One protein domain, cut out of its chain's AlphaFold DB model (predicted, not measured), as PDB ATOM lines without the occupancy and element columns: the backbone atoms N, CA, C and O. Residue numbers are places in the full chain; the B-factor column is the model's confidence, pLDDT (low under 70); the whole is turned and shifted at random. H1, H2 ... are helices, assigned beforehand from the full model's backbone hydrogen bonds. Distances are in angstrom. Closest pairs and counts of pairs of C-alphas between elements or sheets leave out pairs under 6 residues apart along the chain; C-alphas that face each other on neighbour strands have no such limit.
ATOM      1  N   VAL A 191     -29.882  27.616 -23.153       88.88
ATOM      2  CA  VAL A 191     -29.826  28.443 -21.942       88.88
ATOM      3  C   VAL A 191     -28.517  28.173 -21.216       88.88
ATOM      4  O   VAL A 191     -27.729  29.088 -21.006       88.88
ATOM      5  N   GLU A 192     -28.226  26.904 -20.944       91.31
ATOM      6  CA  GLU A 192     -27.014  26.490 -20.249       91.31
ATOM      7  C   GLU A 192     -25.750  26.849 -21.035       91.31
ATOM      8  O   GLU A 192     -24.789  27.351 -20.450       91.31
ATOM      9  N   ALA A 193     -25.763  26.672 -22.361       93.19
ATOM     10  CA  ALA A 193     -24.658  27.084 -23.219       93.19
ATOM     11  C   ALA A 193     -24.476  28.606 -23.259       93.19
ATOM     12  O   ALA A 193     -23.344  29.093 -23.232       93.19
ATOM     13  N   ARG A 194     -25.571  29.376 -23.307       93.62
ATOM     14  CA  ARG A 194     -25.507  30.839 -23.265       93.62
ATOM     15  C   ARG A 194     -24.886  31.267 -21.952       93.62
ATOM     16  O   ARG A 194     -23.928  32.032 -21.969       93.62
ATOM     17  N   ASP A 195     -25.417  30.778 -20.844       90.88
ATOM     18  CA  ASP A 195     -25.000  31.203 -19.519       90.88
ATOM     19  C   ASP A 195     -23.532  30.847 -19.265       90.88
ATOM     20  O   ASP A 195     -22.758  31.703 -18.834       90.88
ATOM     21  N   ALA A 196     -23.097  29.654 -19.690       90.00
ATOM     22  CA  ALA A 196     -21.687  29.270 -19.686       90.00
ATOM     23  C   ALA A 196     -20.795  30.213 -20.517       90.00
ATOM     24  O   ALA A 196     -19.596  30.308 -20.262       90.00
ATOM     25  N   CYS A 197     -21.353  30.919 -21.497       91.31
ATOM     26  CA  CYS A 197     -20.618  31.811 -22.382       91.31
ATOM     27  C   CYS A 197     -20.707  33.296 -22.018       91.31
ATOM     28  O   CYS A 197     -19.806  34.039 -22.417       91.31
ATOM     29  N   VAL A 198     -21.750  33.746 -21.309       84.88
ATOM     30  CA  VAL A 198     -22.027  35.182 -21.104       84.88
ATOM     31  C   VAL A 198     -22.267  35.621 -19.659       84.88
ATOM     32  O   VAL A 198     -22.219  36.823 -19.418       84.88
ATOM     33  N   GLU A 199     -22.498  34.722 -18.693       79.06
ATOM     34  CA  GLU A 199     -22.728  35.141 -17.293       79.06
ATOM     35  C   GLU A 199     -21.503  35.803 -16.655       79.06
ATOM     36  O   GLU A 199     -21.636  36.691 -15.813       79.06
ATOM     37  N   GLU A 200     -20.301  35.402 -17.063       69.56
ATOM     38  CA  GLU A 200     -19.085  36.043 -16.588       69.56
ATOM     39  C   GLU A 200     -18.902  37.429 -17.233       69.56
ATOM     40  O   GLU A 200     -18.985  37.556 -18.470       69.56
ATOM     41  N   PRO A 201     -18.560  38.466 -16.433       65.62
ATOM     42  CA  PRO A 201     -18.219  39.784 -16.950       65.62
ATOM     43  C   PRO A 201     -17.224  39.677 -18.108       65.62
ATOM     44  O   PRO A 201     -16.295  38.872 -18.061       65.62
ATOM     45  N   ALA A 202     -17.379  40.501 -19.148       62.84
ATOM     46  CA  ALA A 202     -16.584  40.399 -20.379       62.84
ATOM     47  C   ALA A 202     -15.052  40.424 -20.166       62.84
ATOM     48  O   ALA A 202     -14.323  39.919 -21.012       62.84
ATOM     49  N   GLY A 203     -14.568  40.967 -19.041       61.53
ATOM     50  CA  GLY A 203     -13.149  40.980 -18.665       61.53
ATOM     51  C   GLY A 203     -12.673  39.822 -17.775       61.53
ATOM     52  O   GLY A 203     -11.479  39.737 -17.513       61.53
ATOM     53  N   ALA A 204     -13.572  38.958 -17.294       68.56
ATOM     54  CA  ALA A 204     -13.238  37.810 -16.443       68.56
ATOM     55  C   ALA A 204     -13.061  36.503 -17.241       68.56
ATOM     56  O   ALA A 204     -12.385  35.589 -16.775       68.56
ATOM     57  N   ARG A 205     -13.618  36.433 -18.459       80.31
ATOM     58  CA  ARG A 205     -13.535  35.246 -19.320       80.31
ATOM     59  C   ARG A 205     -12.141  35.051 -19.897       80.31
ATOM     60  O   ARG A 205     -11.526  35.985 -20.413       80.31
ATOM     61  N   SER A 206     -11.683  33.801 -19.914       85.81
ATOM     62  CA  SER A 206     -10.461  33.439 -20.630       85.81
ATOM     63  C   SER A 206     -10.630  33.645 -22.142       85.81
ATOM     64  O   SER A 206     -11.716  33.464 -22.708       85.81
ATOM     65  N   HIS A 207      -9.534  33.979 -22.831       89.38
ATOM     66  CA  HIS A 207      -9.529  34.087 -24.293       89.38
ATOM     67  C   HIS A 207      -9.965  32.780 -24.976       89.38
ATOM     68  O   HIS A 207     -10.661  32.827 -25.990       89.38
ATOM     69  N   ALA A 208      -9.597  31.627 -24.404       91.38
ATOM     70  CA  ALA A 208      -9.988  30.312 -24.903       91.38
ATOM     71  C   ALA A 208     -11.507  30.096 -24.813       91.38
ATOM     72  O   ALA A 208     -12.132  29.745 -25.814       91.38
ATOM     73  N   ARG A 209     -12.125  30.411 -23.663       92.00
ATOM     74  CA  ARG A 209     -13.584  30.324 -23.465       92.00
ATOM     75  C   ARG A 209     -14.333  31.216 -24.445       92.00
ATOM     76  O   ARG A 209     -15.259  30.762 -25.111       92.00
ATOM     77  N   LEU A 210     -13.893  32.466 -24.603       92.62
ATOM     78  CA  LEU A 210     -14.503  33.390 -25.560       92.62
ATOM     79  C   LEU A 210     -14.409  32.865 -27.003       92.62
ATOM     80  O   LEU A 210     -15.389  32.939 -27.747       92.62
ATOM     81  N   ALA A 211     -13.253  32.331 -27.405       94.81
ATOM     82  CA  ALA A 211     -13.059  31.773 -28.741       94.81
ATOM     83  C   ALA A 211     -13.948  30.543 -28.991       94.81
ATOM     84  O   ALA A 211     -14.580  30.460 -30.047       94.81
ATOM     85  N   ALA A 212     -14.041  29.631 -28.018       96.69
ATOM     86  CA  ALA A 212     -14.905  28.457 -28.083       96.69
ATOM     87  C   ALA A 212     -16.385  28.853 -28.209       96.69
ATOM     88  O   ALA A 212     -17.059  28.468 -29.165       96.69
ATOM     89  N   CYS A 213     -16.858  29.739 -27.329       96.75
ATOM     90  CA  CYS A 213     -18.218  30.271 -27.360       96.75
ATOM     91  C   CYS A 213     -18.563  30.944 -28.693       96.75
ATOM     92  O   CYS A 213     -19.636  30.711 -29.250       96.75
ATOM     93  N   ARG A 214     -17.649  31.750 -29.251       96.94
ATOM     94  CA  ARG A 214     -17.861  32.386 -30.561       96.94
ATOM     95  C   ARG A 214     -18.021  31.355 -31.678       96.94
ATOM     96  O   ARG A 214     -18.849  31.568 -32.558       96.94
ATOM     97  N   LYS A 215     -17.260  30.257 -31.663       97.88
ATOM     98  CA  LYS A 215     -17.392  29.179 -32.658       97.88
ATOM     99  C   LYS A 215     -18.728  28.446 -32.519       97.88
ATOM    100  O   LYS A 215     -19.460  28.356 -33.502       97.88
ATOM    101  N   VAL A 216     -19.072  28.029 -31.299       98.00
ATOM    102  CA  VAL A 216     -20.342  27.357 -30.978       98.00
ATOM    103  C   VAL A 216     -21.539  28.185 -31.452       98.00
ATOM    104  O   VAL A 216     -22.341  27.724 -32.262       98.00
ATOM    105  N   PHE A 217     -21.638  29.445 -31.023       98.06
ATOM    106  CA  PHE A 217     -22.802  30.272 -31.352       98.06
ATOM    107  C   PHE A 217     -22.816  30.778 -32.798       98.06
ATOM    108  O   PHE A 217     -23.897  31.040 -33.324       98.06
ATOM    109  N   SER A 218     -21.664  30.859 -33.475       97.88
ATOM    110  CA  SER A 218     -21.642  31.114 -34.923       97.88
ATOM    111  C   SER A 218     -22.291  29.967 -35.694       97.88
ATOM    112  O   SER A 218     -23.103  30.221 -36.576       97.88
ATOM    113  N   LYS A 219     -21.994  28.719 -35.319       97.31
ATOM    114  CA  LYS A 219     -22.567  27.524 -35.946       97.31
ATOM    115  C   LYS A 219     -24.069  27.391 -35.670       97.31
ATOM    116  O   LYS A 219     -24.840  27.155 -36.594       97.31
ATOM    117  N   ILE A 220     -24.509  27.668 -34.440       96.62
ATOM    118  CA  ILE A 220     -25.947  27.746 -34.108       96.62
ATOM    119  C   ILE A 220     -26.649  28.834 -34.946       96.62
ATOM    120  O   ILE A 220     -27.759  28.627 -35.434       96.62
ATOM    121  N   ALA A 221     -25.999  29.982 -35.182       96.75
ATOM    122  CA  ALA A 221     -26.564  31.071 -35.985       96.75
ATOM    123  C   ALA A 221     -26.769  30.718 -37.473       96.75
ATOM    124  O   ALA A 221     -27.515  31.410 -38.174       96.75
ATOM    125  N   GLU A 222     -26.127  29.655 -37.956       93.94
ATOM    126  CA  GLU A 222     -26.272  29.143 -39.320       93.94
ATOM    127  C   GLU A 222     -27.420  28.133 -39.457       93.94
ATOM    128  O   GLU A 222     -27.879  27.900 -40.581       93.94
ATOM    129  N   GLY A 223     -27.950  27.639 -38.328       90.94
ATOM    130  CA  GLY A 223     -29.039  26.668 -38.249       90.94
ATOM    131  C   GLY A 223     -30.271  27.030 -39.083       90.94
ATOM    132  O   GLY A 223     -30.528  28.191 -39.435       90.94
ATOM    133  N   HIS A 224     -31.038  26.005 -39.444       89.38
ATOM    134  CA  HIS A 224     -32.187  26.149 -40.336       89.38
ATOM    135  C   HIS A 224     -33.480  26.523 -39.609       89.38
ATOM    136  O   HIS A 224     -34.333  27.184 -40.214       89.38
ATOM    137  N   ALA A 225     -33.616  26.160 -38.330       88.81
ATOM    138  CA  ALA A 225     -34.752  26.566 -37.516       88.81
ATOM    139  C   ALA A 225     -34.647  28.049 -37.131       88.81
ATOM    140  O   ALA A 225     -33.559  28.603 -36.926       88.81
ATOM    141  N   LEU A 226     -35.796  28.719 -37.027       91.38
ATOM    142  CA  LEU A 226     -35.836  30.149 -36.710       91.38
ATOM    143  C   LEU A 226     -35.282  30.431 -35.308       91.38
ATOM    144  O   LEU A 226     -34.618  31.449 -35.087       91.38
ATOM    145  N   ILE A 227     -35.548  29.524 -34.370       89.75
ATOM    146  CA  ILE A 227     -35.105  29.641 -32.983       89.75
ATOM    147  C   ILE A 227     -33.581  29.525 -32.850       89.75
ATOM    148  O   ILE A 227     -32.985  30.330 -32.135       89.75
ATOM    149  N   ASP A 228     -32.939  28.640 -33.615       92.62
ATOM    150  CA  ASP A 228     -31.478  28.479 -33.640       92.62
ATOM    151  C   ASP A 228     -30.817  29.788 -34.066       92.62
ATOM    152  O   ASP A 228     -29.977  30.347 -33.358       92.62
ATOM    153  N   ARG A 229     -31.289  30.366 -35.177       94.25
ATOM    154  CA  ARG A 229     -30.780  31.654 -35.656       94.25
ATOM    155  C   ARG A 229     -31.025  32.779 -34.668       94.25
ATOM    156  O   ARG A 229     -30.179  33.663 -34.541       94.25
ATOM    157  N   SER A 230     -32.161  32.766 -33.977       94.81
ATOM    158  CA  SER A 230     -32.471  33.760 -32.949       94.81
ATOM    159  C   SER A 230     -31.442  33.726 -31.827       94.81
ATOM    160  O   SER A 230     -30.805  34.741 -31.545       94.81
ATOM    161  N   VAL A 231     -31.219  32.542 -31.254       94.94
ATOM    162  CA  VAL A 231     -30.275  32.329 -30.156       94.94
ATOM    163  C   VAL A 231     -28.848  32.634 -30.607       94.94
ATOM    164  O   VAL A 231     -28.176  33.466 -29.994       94.94
ATOM    165  N   GLY A 232     -28.403  32.020 -31.706       96.69
ATOM    166  CA  GLY A 232     -27.050  32.175 -32.234       96.69
ATOM    167  C   GLY A 232     -26.694  33.630 -32.523       96.69
ATOM    168  O   GLY A 232     -25.682  34.134 -32.038       96.69
ATOM    169  N   THR A 233     -27.552  34.349 -33.253       97.44
ATOM    170  CA  THR A 233     -27.281  35.756 -33.599       97.44
ATOM    171  C   THR A 233     -27.372  36.692 -32.395       97.44
ATOM    172  O   THR A 233     -26.590  37.641 -32.314       97.44
ATOM    173  N   ALA A 234     -28.272  36.432 -31.440       95.69
ATOM    174  CA  ALA A 234     -28.376  37.227 -30.219       95.69
ATOM    175  C   ALA A 234     -27.119  37.098 -29.351       95.69
ATOM    176  O   ALA A 234     -26.546  38.119 -28.965       95.69
ATOM    177  N   VAL A 235     -26.657  35.868 -29.105       96.44
ATOM    178  CA  VAL A 235     -25.447  35.618 -28.313       96.44
ATOM    179  C   VAL A 235     -24.207  36.114 -29.050       96.44
ATOM    180  O   VAL A 235     -23.366  36.772 -28.446       96.44
ATOM    181  N   MET A 236     -24.098  35.909 -30.366       97.56
ATOM    182  CA  MET A 236     -22.965  36.441 -31.127       97.56
ATOM    183  C   MET A 236     -22.908  37.969 -31.121       97.56
ATOM    184  O   MET A 236     -21.811  38.520 -31.042       97.56
ATOM    185  N   ALA A 237     -24.045  38.668 -31.160       95.19
ATOM    186  CA  ALA A 237     -24.066  40.123 -31.017       95.19
ATOM    187  C   ALA A 237     -23.534  40.571 -29.640       95.19
ATOM    188  O   ALA A 237     -22.779  41.539 -29.572       95.19
ATOM    189  N   GLU A 238     -23.862  39.843 -28.568       93.69
ATOM    190  CA  GLU A 238     -23.350  40.086 -27.211       93.69
ATOM    191  C   GLU A 238     -21.842  39.788 -27.107       93.69
ATOM    192  O   GLU A 238     -21.062  40.642 -26.686       93.69
ATOM    193  N   LEU A 239     -21.398  38.619 -27.585       94.06
ATOM    194  CA  LEU A 239     -19.998  38.170 -27.541       94.06
ATOM    195  C   LEU A 239     -19.038  39.010 -28.393       94.06
ATOM    196  O   LEU A 239     -17.825  38.954 -28.191       94.06
ATOM    197  N   THR A 240     -19.561  39.745 -29.371       94.56
ATOM    198  CA  THR A 240     -18.765  40.583 -30.279       94.56
ATOM    199  C   THR A 240     -18.908  42.073 -29.993       94.56
ATOM    200  O   THR A 240     -18.377  42.880 -30.752       94.56
ATOM    201  N   ALA A 241     -19.586  42.474 -28.913       92.12
ATOM    202  CA  ALA A 241     -19.687  43.878 -28.523       92.12
ATOM    203  C   ALA A 241     -18.299  44.545 -28.440       92.12
ATOM    204  O   ALA A 241     -17.360  43.997 -27.867       92.12
ATOM    205  N   GLY A 242     -18.158  45.722 -29.059       89.50
ATOM    206  CA  GLY A 242     -16.887  46.457 -29.118       89.50
ATOM    207  C   GLY A 242     -15.853  45.918 -30.118       89.50
ATOM    208  O   GLY A 242     -14.757  46.464 -30.195       89.50
ATOM    209  N   THR A 243     -16.182  44.887 -30.905       93.62
ATOM    210  CA  THR A 243     -15.307  44.339 -31.960       93.62
ATOM    211  C   THR A 243     -15.787  44.737 -33.366       93.62
ATOM    212  O   THR A 243     -16.969  45.058 -33.535       93.62
ATOM    213  N   PRO A 244     -14.924  44.694 -34.402       95.44
ATOM    214  CA  PRO A 244     -15.332  44.955 -35.787       95.44
ATOM    215  C   PRO A 244     -16.467  44.048 -36.290       95.44
ATOM    216  O   PRO A 244     -17.279  44.462 -37.119       95.44
ATOM    217  N   GLU A 245     -16.568  42.817 -35.784       94.81
ATOM    218  CA  GLU A 245     -17.590  41.854 -36.196       94.81
ATOM    219  C   GLU A 245     -18.985  42.163 -35.634       94.81
ATOM    220  O   GLU A 245     -19.970  41.597 -36.121       94.81
ATOM    221  N   HIS A 246     -19.090  43.068 -34.653       95.44
ATOM    222  CA  HIS A 246     -20.348  43.401 -33.985       95.44
ATOM    223  C   HIS A 246     -21.444  43.820 -34.966       95.44
ATOM    224  O   HIS A 246     -22.559  43.304 -34.921       95.44
ATOM    225  N   ALA A 247     -21.116  44.723 -35.895       95.31
ATOM    226  CA  ALA A 247     -22.076  45.267 -36.850       95.31
ATOM    227  C   ALA A 247     -22.692  44.171 -37.734       95.31
ATOM    228  O   ALA A 247     -23.893  44.181 -38.001       95.31
ATOM    229  N   ARG A 248     -21.884  43.177 -38.132       96.56
ATOM    230  CA  ARG A 248     -22.355  42.031 -38.918       96.56
ATOM    231  C   ARG A 248     -23.369  41.204 -38.129       96.56
ATOM    232  O   ARG A 248     -24.407  40.837 -38.675       96.56
ATOM    233  N   TRP A 249     -23.078  40.903 -36.866       97.00
ATOM    234  CA  TRP A 249     -23.970  40.100 -36.028       97.00
ATOM    235  C   TRP A 249     -25.242  40.849 -35.632       97.00
ATOM    236  O   TRP A 249     -26.312  40.244 -35.623       97.00
ATOM    237  N   GLN A 250     -25.161  42.163 -35.418       95.56
ATOM    238  CA  GLN A 250     -26.343  43.004 -35.222       95.56
ATOM    239  C   GLN A 250     -27.258  43.006 -36.450       95.56
ATOM    240  O   GLN A 250     -28.470  42.856 -36.308       95.56
ATOM    241  N   GLU A 251     -26.703  43.092 -37.662       95.75
ATOM    242  CA  GLU A 251     -27.504  43.004 -38.889       95.75
ATOM    243  C   GLU A 251     -28.175  41.629 -39.039       95.75
ATOM    244  O   GLU A 251     -29.346  41.545 -39.415       95.75
ATOM    245  N   GLN A 252     -27.477  40.540 -38.709       96.25
ATOM    246  CA  GLN A 252     -28.086  39.206 -38.721       96.25
ATOM    247  C   GLN A 252     -29.204  39.076 -37.678       96.25
ATOM    248  O   GLN A 252     -30.293  38.606 -38.008       96.25
ATOM    249  N   LYS A 253     -28.981  39.562 -36.451       96.12
ATOM    250  CA  LYS A 253     -29.994  39.600 -35.388       96.12
ATOM    251  C   LYS A 253     -31.224  40.408 -35.815       96.12
ATOM    252  O   LYS A 253     -32.353  39.949 -35.645       96.12
ATOM    253  N   ARG A 254     -31.021  41.574 -36.441       95.75
ATOM    254  CA  ARG A 254     -32.085  42.420 -37.009       95.75
ATOM    255  C   ARG A 254     -32.903  41.649 -38.047       95.75
ATOM    256  O   ARG A 254     -34.128  41.608 -37.973       95.75
ATOM    257  N   ARG A 255     -32.235  40.972 -38.980       96.19
ATOM    258  CA  ARG A 255     -32.879  40.120 -39.990       96.19
ATOM    259  C   ARG A 255     -33.722  39.005 -39.380       96.19
ATOM    260  O   ARG A 255     -34.838  38.788 -39.837       96.19
ATOM    261  N   VAL A 256     -33.234  38.335 -38.339       96.44
ATOM    262  CA  VAL A 256     -34.006  37.298 -37.638       96.44
ATOM    263  C   VAL A 256     -35.217  37.896 -36.913       96.44
ATOM    264  O   VAL A 256     -36.323  37.375 -37.033       96.44
ATOM    265  N   ALA A 257     -35.060  39.028 -36.225       96.19
ATOM    266  CA  ALA A 257     -36.168  39.714 -35.553       96.19
ATOM    267  C   ALA A 257     -37.278  40.159 -36.529       96.19
ATOM    268  O   ALA A 257     -38.467  40.128 -36.197       96.19
ATOM    269  N   TRP A 258     -36.906  40.531 -37.756       96.44
ATOM    270  CA  TRP A 258     -37.867  40.839 -38.813       96.44
ATOM    271  C   TRP A 258     -38.719  39.625 -39.203       96.44
ATOM    272  O   TRP A 258     -39.929  39.774 -39.384       96.44
ATOM    273  N   LEU A 259     -38.111  38.432 -39.279       96.25
ATOM    274  CA  LEU A 259     -38.826  37.179 -39.550       96.25
ATOM    275  C   LEU A 259     -39.886  36.899 -38.479       96.25
ATOM    276  O   LEU A 259     -41.019  36.590 -38.835       96.25
ATOM    277  N   PHE A 260     -39.564  37.081 -37.190       94.75
ATOM    278  CA  PHE A 260     -40.549  36.965 -36.103       94.75
ATOM    279  C   PHE A 260     -41.686  37.980 -36.239       94.75
ATOM    280  O   PHE A 260     -42.855  37.626 -36.112       94.75
ATOM    281  N   THR A 261     -41.357  39.237 -36.546       94.50
ATOM    282  CA  THR A 261     -42.354  40.313 -36.690       94.50
ATOM    283  C   THR A 261     -43.342  40.027 -37.824       94.50
ATOM    284  O   THR A 261     -44.524  40.346 -37.705       94.50
ATOM    285  N   HIS A 262     -42.875  39.396 -38.903       95.00
ATOM    286  CA  HIS A 262     -43.672  39.110 -40.096       95.00
ATOM    287  C   HIS A 262     -44.198  37.673 -40.166       95.00
ATOM    288  O   HIS A 262     -44.772  37.299 -41.187       95.00
ATOM    289  N   GLN A 263     -44.099  36.885 -39.088       91.62
ATOM    290  CA  GLN A 263     -44.769  35.581 -39.006       91.62
ATOM    291  C   GLN A 263     -46.270  35.646 -39.353       91.62
ATOM    292  O   GLN A 263     -46.715  34.796 -40.124       91.62
ATOM    293  N   PRO A 264     -47.053  36.651 -38.898       91.25
ATOM    294  CA  PRO A 264     -48.467  36.760 -39.270       91.25
ATOM    295  C   PRO A 264     -48.714  36.983 -40.767       91.25
ATOM    296  O   PRO A 264     -49.824  36.762 -41.238       91.25
ATOM    297  N   ALA A 265     -47.706  37.445 -41.516       92.12
ATOM    298  CA  ALA A 265     -47.804  37.639 -42.957       92.12
ATOM    299  C   ALA A 265     -47.503  36.359 -43.748       92.12
ATOM    300  O   ALA A 265     -47.624  36.378 -44.971       92.12
ATOM    301  N   LEU A 266     -47.083  35.267 -43.107       92.50
ATOM    302  CA  LEU A 266     -46.801  33.988 -43.760       92.50
ATOM    303  C   LEU A 266     -48.078  33.183 -44.012       92.50
ATOM    304  O   LEU A 266     -49.111  33.426 -43.393       92.50
ATOM    305  N   ASP A 267     -48.001  32.202 -44.913       90.69
ATOM    306  CA  ASP A 267     -49.062  31.195 -45.014       90.69
ATOM    307  C   ASP A 267     -49.091  30.376 -43.710       90.69
ATOM    308  O   ASP A 267     -48.102  29.735 -43.337       90.69
ATOM    309  N   ASN A 268     -50.200  30.455 -42.976       87.44
ATOM    310  CA  ASN A 268     -50.395  29.816 -41.676       87.44
ATOM    311  C   ASN A 268     -51.085  28.444 -41.770       87.44
ATOM    312  O   ASN A 268     -51.394  27.841 -40.737       87.44
ATOM    313  N   SER A 269     -51.297  27.922 -42.982       88.25
ATOM    314  CA  SER A 269     -51.780  26.558 -43.169       88.25
ATOM    315  C   SER A 269     -50.782  25.530 -42.625       88.25
ATOM    316  O   SER A 269     -49.563  25.730 -42.654       88.25
ATOM    317  N   VAL A 270     -51.286  24.384 -42.156       88.31
ATOM    318  CA  VAL A 270     -50.443  23.259 -41.727       88.31
ATOM    319  C   VAL A 270     -49.572  22.791 -42.883       88.31
ATOM    320  O   VAL A 270     -48.385  22.556 -42.687       88.31
ATOM    321  N   ALA A 271     -50.111  22.737 -44.103       88.44
ATOM    322  CA  ALA A 271     -49.335  22.378 -45.284       88.44
ATOM    323  C   ALA A 271     -48.127  23.311 -45.491       88.44
ATOM    324  O   ALA A 271     -47.031  22.833 -45.782       88.44
ATOM    325  N   ALA A 272     -48.294  24.626 -45.313       90.69
ATOM    326  CA  ALA A 272     -47.181  25.569 -45.377       90.69
ATOM    327  C   ALA A 272     -46.193  25.397 -44.221       90.69
ATOM    328  O   ALA A 272     -44.987  25.390 -44.459       90.69
ATOM    329  N   ALA A 273     -46.679  25.194 -42.995       89.81
ATOM    330  CA  ALA A 273     -45.818  24.928 -41.844       89.81
ATOM    331  C   ALA A 273     -44.960  23.665 -42.046       89.81
ATOM    332  O   ALA A 273     -43.747  23.712 -41.855       89.81
ATOM    333  N   VAL A 274     -45.558  22.574 -42.532       89.31
ATOM    334  CA  VAL A 274     -44.862  21.320 -42.862       89.31
ATOM    335  C   VAL A 274     -43.784  21.542 -43.926       89.31
ATOM    336  O   VAL A 274     -42.670  21.042 -43.775       89.31
ATOM    337  N   ARG A 275     -44.088  22.299 -44.993       90.06
ATOM    338  CA  ARG A 275     -43.087  22.650 -46.015       90.06
ATOM    339  C   ARG A 275     -41.925  23.430 -45.409       90.06
ATOM    340  O   ARG A 275     -40.781  23.059 -45.638       90.06
ATOM    341  N   ARG A 276     -42.207  24.451 -44.589       91.06
ATOM    342  CA  ARG A 276     -41.166  25.239 -43.906       91.06
ATOM    343  C   ARG A 276     -40.260  24.371 -43.036       91.06
ATOM    344  O   ARG A 276     -39.054  24.555 -43.079       91.06
ATOM    345  N   TRP A 277     -40.817  23.423 -42.289       86.88
ATOM    346  CA  TRP A 277     -40.025  22.519 -41.450       86.88
ATOM    347  C   TRP A 277     -39.129  21.591 -42.277       86.88
ATOM    348  O   TRP A 277     -37.962  21.426 -41.944       86.88
ATOM    349  N   ASN A 278     -39.631  21.049 -43.388       85.38
ATOM    350  CA  ASN A 278     -38.841  20.185 -44.271       85.38
ATOM    351  C   ASN A 278     -37.756  20.943 -45.065       85.38
ATOM    352  O   ASN A 278     -36.709  20.381 -45.359       85.38
ATOM    353  N   GLU A 279     -38.013  22.193 -45.459       87.25
ATOM    354  CA  GLU A 279     -37.092  23.011 -46.271       87.25
ATOM    355  C   GLU A 279     -36.108  23.848 -45.430       87.25
ATOM    356  O   GLU A 279     -35.234  24.521 -45.987       87.25
ATOM    357  N   GLY A 280     -36.283  23.858 -44.105       88.81
ATOM    358  CA  GLY A 280     -35.671  24.808 -43.184       88.81
ATOM    359  C   GLY A 280     -36.508  26.082 -43.031       88.81
ATOM    360  O   GLY A 280     -36.803  26.782 -44.007       88.81
ATOM    361  N   GLU A 281     -36.862  26.423 -41.789       91.00
ATOM    362  CA  GLU A 281     -37.796  27.515 -41.496       91.00
ATOM    363  C   GLU A 281     -37.293  28.857 -42.025       91.00
ATOM    364  O   GLU A 281     -38.013  29.557 -42.735       91.00
ATOM    365  N   VAL A 282     -36.043  29.215 -41.729       93.69
ATOM    366  CA  VAL A 282     -35.484  30.514 -42.125       93.69
ATOM    367  C   VAL A 282     -35.452  30.709 -43.643       93.69
ATOM    368  O   VAL A 282     -36.016  31.706 -44.108       93.69
ATOM    369  N   PRO A 283     -34.822  29.829 -44.447       93.75
ATOM    370  CA  PRO A 283     -34.788  30.028 -45.893       93.75
ATOM    371  C   PRO A 283     -36.192  30.005 -46.516       93.75
ATOM    372  O   PRO A 283     -36.451  30.779 -47.440       93.75
ATOM    373  N   ALA A 284     -37.120  29.191 -46.001       95.12
ATOM    374  CA  ALA A 284     -38.496  29.165 -46.489       95.12
ATOM    375  C   ALA A 284     -39.258  30.465 -46.167       95.12
ATOM    376  O   ALA A 284     -39.847  31.071 -47.065       95.12
ATOM    377  N   MET A 285     -39.168  30.971 -44.930       96.31
ATOM    378  CA  MET A 285     -39.772  32.252 -44.539       96.31
ATOM    379  C   MET A 285     -39.219  33.421 -45.360       96.31
ATOM    380  O   MET A 285     -39.975  34.293 -45.784       96.31
ATOM    381  N   GLN A 286     -37.908  33.444 -45.621       96.06
ATOM    382  CA  GLN A 286     -37.286  34.483 -46.446       96.06
ATOM    383  C   GLN A 286     -37.834  34.477 -47.876       96.06
ATOM    384  O   GLN A 286     -38.141  35.544 -48.405       96.06
ATOM    385  N   ARG A 287     -38.001  33.295 -48.488       96.50
ATOM    386  CA  ARG A 287     -38.620  33.163 -49.818       96.50
ATOM    387  C   ARG A 287     -40.071  33.642 -49.818       96.50
ATOM    388  O   ARG A 287     -40.444  34.428 -50.687       96.50
ATOM    389  N   GLU A 288     -40.870  33.211 -48.841       96.44
ATOM    390  CA  GLU A 288     -42.278  33.611 -48.723       96.44
ATOM    391  C   GLU A 288     -42.440  35.130 -48.554       96.44
ATOM    392  O   GLU A 288     -43.285  35.741 -49.208       96.44
ATOM    393  N   LEU A 289     -41.626  35.759 -47.702       97.25
ATOM    394  CA  LEU A 289     -41.677  37.207 -47.485       97.25
ATOM    395  C   LEU A 289     -41.111  37.990 -48.674       97.25
ATOM    396  O   LEU A 289     -41.648  39.047 -49.006       97.25
ATOM    397  N   ALA A 290     -40.079  37.479 -49.352       97.56
ATOM    398  CA  ALA A 290     -39.538  38.099 -50.562       97.56
ATOM    399  C   ALA A 290     -40.586  38.141 -51.682       97.56
ATOM    400  O   ALA A 290     -40.761  39.181 -52.313       97.56
ATOM    401  N   ALA A 291     -41.358  37.061 -51.861       97.19
ATOM    402  CA  ALA A 291     -42.468  37.015 -52.814       97.19
ATOM    403  C   ALA A 291     -43.570  38.054 -52.517       97.19
ATOM    404  O   ALA A 291     -44.330  38.423 -53.409       97.19
ATOM    405  N   LYS A 292     -43.640  38.553 -51.276       96.81
ATOM    406  CA  LYS A 292     -44.580  39.592 -50.826       96.81
ATOM    407  C   LYS A 292     -43.954  40.993 -50.776       96.81
ATOM    408  O   LYS A 292     -44.606  41.924 -50.316       96.81
ATOM    409  N   GLY A 293     -42.698  41.156 -51.202       97.00
ATOM    410  CA  GLY A 293     -41.966  42.427 -51.105       97.00
ATOM    411  C   GLY A 293     -41.620  42.842 -49.670       97.00
ATOM    412  O   GLY A 293     -41.308  44.003 -49.423       97.00
ATOM    413  N   LEU A 294     -41.677  41.906 -48.718       96.81
ATOM    414  CA  LEU A 294     -41.434  42.135 -47.293       96.81
ATOM    415  C   LEU A 294     -40.036  41.690 -46.851       96.81
ATOM    416  O   LEU A 294     -39.736  41.741 -45.667       96.81
ATOM    417  N   TRP A 295     -39.173  41.213 -47.747       96.69
ATOM    418  CA  TRP A 295     -37.806  40.801 -47.417       96.69
ATOM    419  C   TRP A 295     -36.811  41.344 -48.448       96.69
ATOM    420  O   TRP A 295     -37.106  41.256 -49.642       96.69
ATOM    421  N   PRO A 296     -35.623  41.843 -48.039       95.88
ATOM    422  CA  PRO A 296     -35.096  41.965 -46.668       95.88
ATOM    423  C   PRO A 296     -35.725  43.121 -45.857       95.88
ATOM    424  O   PRO A 296     -36.402  43.968 -46.438       95.88
ATOM    425  N   PRO A 297     -35.497  43.200 -44.527       94.50
ATOM    426  CA  PRO A 297     -35.932  44.349 -43.729       94.50
ATOM    427  C   PRO A 297     -35.311  45.662 -44.235       94.50
ATOM    428  O   PRO A 297     -34.090  45.708 -44.450       94.50
ATOM    429  N   PRO A 298     -36.092  46.756 -44.353       94.19
ATOM    430  CA  PRO A 298     -35.584  48.036 -44.835       94.19
ATOM    431  C   PRO A 298     -34.511  48.599 -43.886       94.19
ATOM    432  O   PRO A 298     -34.576  48.331 -42.682       94.19
ATOM    433  N   PRO A 299     -33.534  49.391 -44.371       90.62
ATOM    434  CA  PRO A 299     -32.450  49.916 -43.530       90.62
ATOM    435  C   PRO A 299     -32.922  50.777 -42.352       90.62
ATOM    436  O   PRO A 299     -32.256  50.833 -41.326       90.62
TER     437      PRO A 299
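AT A GLANCE: This is residues 191 to 299 of the 311 residues of an uncharacterized protein of Xanthomonadaceae bacterium SCN 69-48 (UniProt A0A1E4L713). Two helical hairpins share a helix: H3 is in the middle, and H2 and H4 pack on it, each running back against it, while the short helix H1 covers part of H3. At the end of this group away from H1, H5 and H6 make a corner, with H6 set across the run of H4, and the domain is elongated, spanning 48 by 29 by 17 A. The printed part has 109 residues, with six named helices in the order H1, H2, H3, H4, H5, H6 and no named strand, and its class is all helix. It is only just compact, close to loose, with a radius of gyration of the C-alphas of 15.7 A.

IN THESE COORDINATES: The longest helices, with 16 residues each, are H2, residues 207 to 222, 23.0 A from first to last C-alpha, and H4, residues 246 to 261, 22.4 A. H2 begins with C-alpha 207 at (-9.529, 34.087, -24.293). Between them along the chain is H3, residues 226 to 239, 20.0 A long. H1, residues 191 to 198, begins with C-alpha 191 at (-29.826, 28.443, -21.942). H5 is residues 270 to 279, and H6, residues 281 to 291, is 15.5 A long and ends with C-alpha 291 at (-42.468, 37.015, -52.814).

HOW THE PARTS SIT: H2 and H3 touch as a helical hairpin, opposite ways at a shallow tilt of 28 degrees; their closest C-alphas, those of Ala 221 and Gly 232, are 3.9 A apart. H3 and H4 form another, at a shallow tilt of 30 degrees, with the closest C-alphas, those of Ala 237 and Trp 249, 5.0 A apart. H2 and H4 are near each other. H3, the hub, also touches H1, with residues 235 to 239 alone; the closest C-alphas are those of Arg 194 and Val 235, 7.0 A apart. H1 and H2 only just touch, with 3 pairs of C-alphas within 8 A, the closest being those of Cys 197 and Cys 213 at 5.7 A. H4 and H6 only just touch, also with 3 pairs, about perpendicular at 75 degrees; the closest are the C-alphas of Leu 259 and Met 285, 7.1 A apart. H5 and H6 touch only at the corner, with the C-alphas of Arg 276 and Ala 284 closest at 5.4 A. H4 and H5 are apart. In H1 to H6 every O i to N i+4 pair is within hydrogen-bond range.

THE WHOLE: The two C-alphas farthest apart, those of Ala 204 and Ala 271, are 48.7 A apart. The printed part has no cut and no long link. The mean pLDDT of the printed part is 92.0, and residues 200 to 204 are under 70.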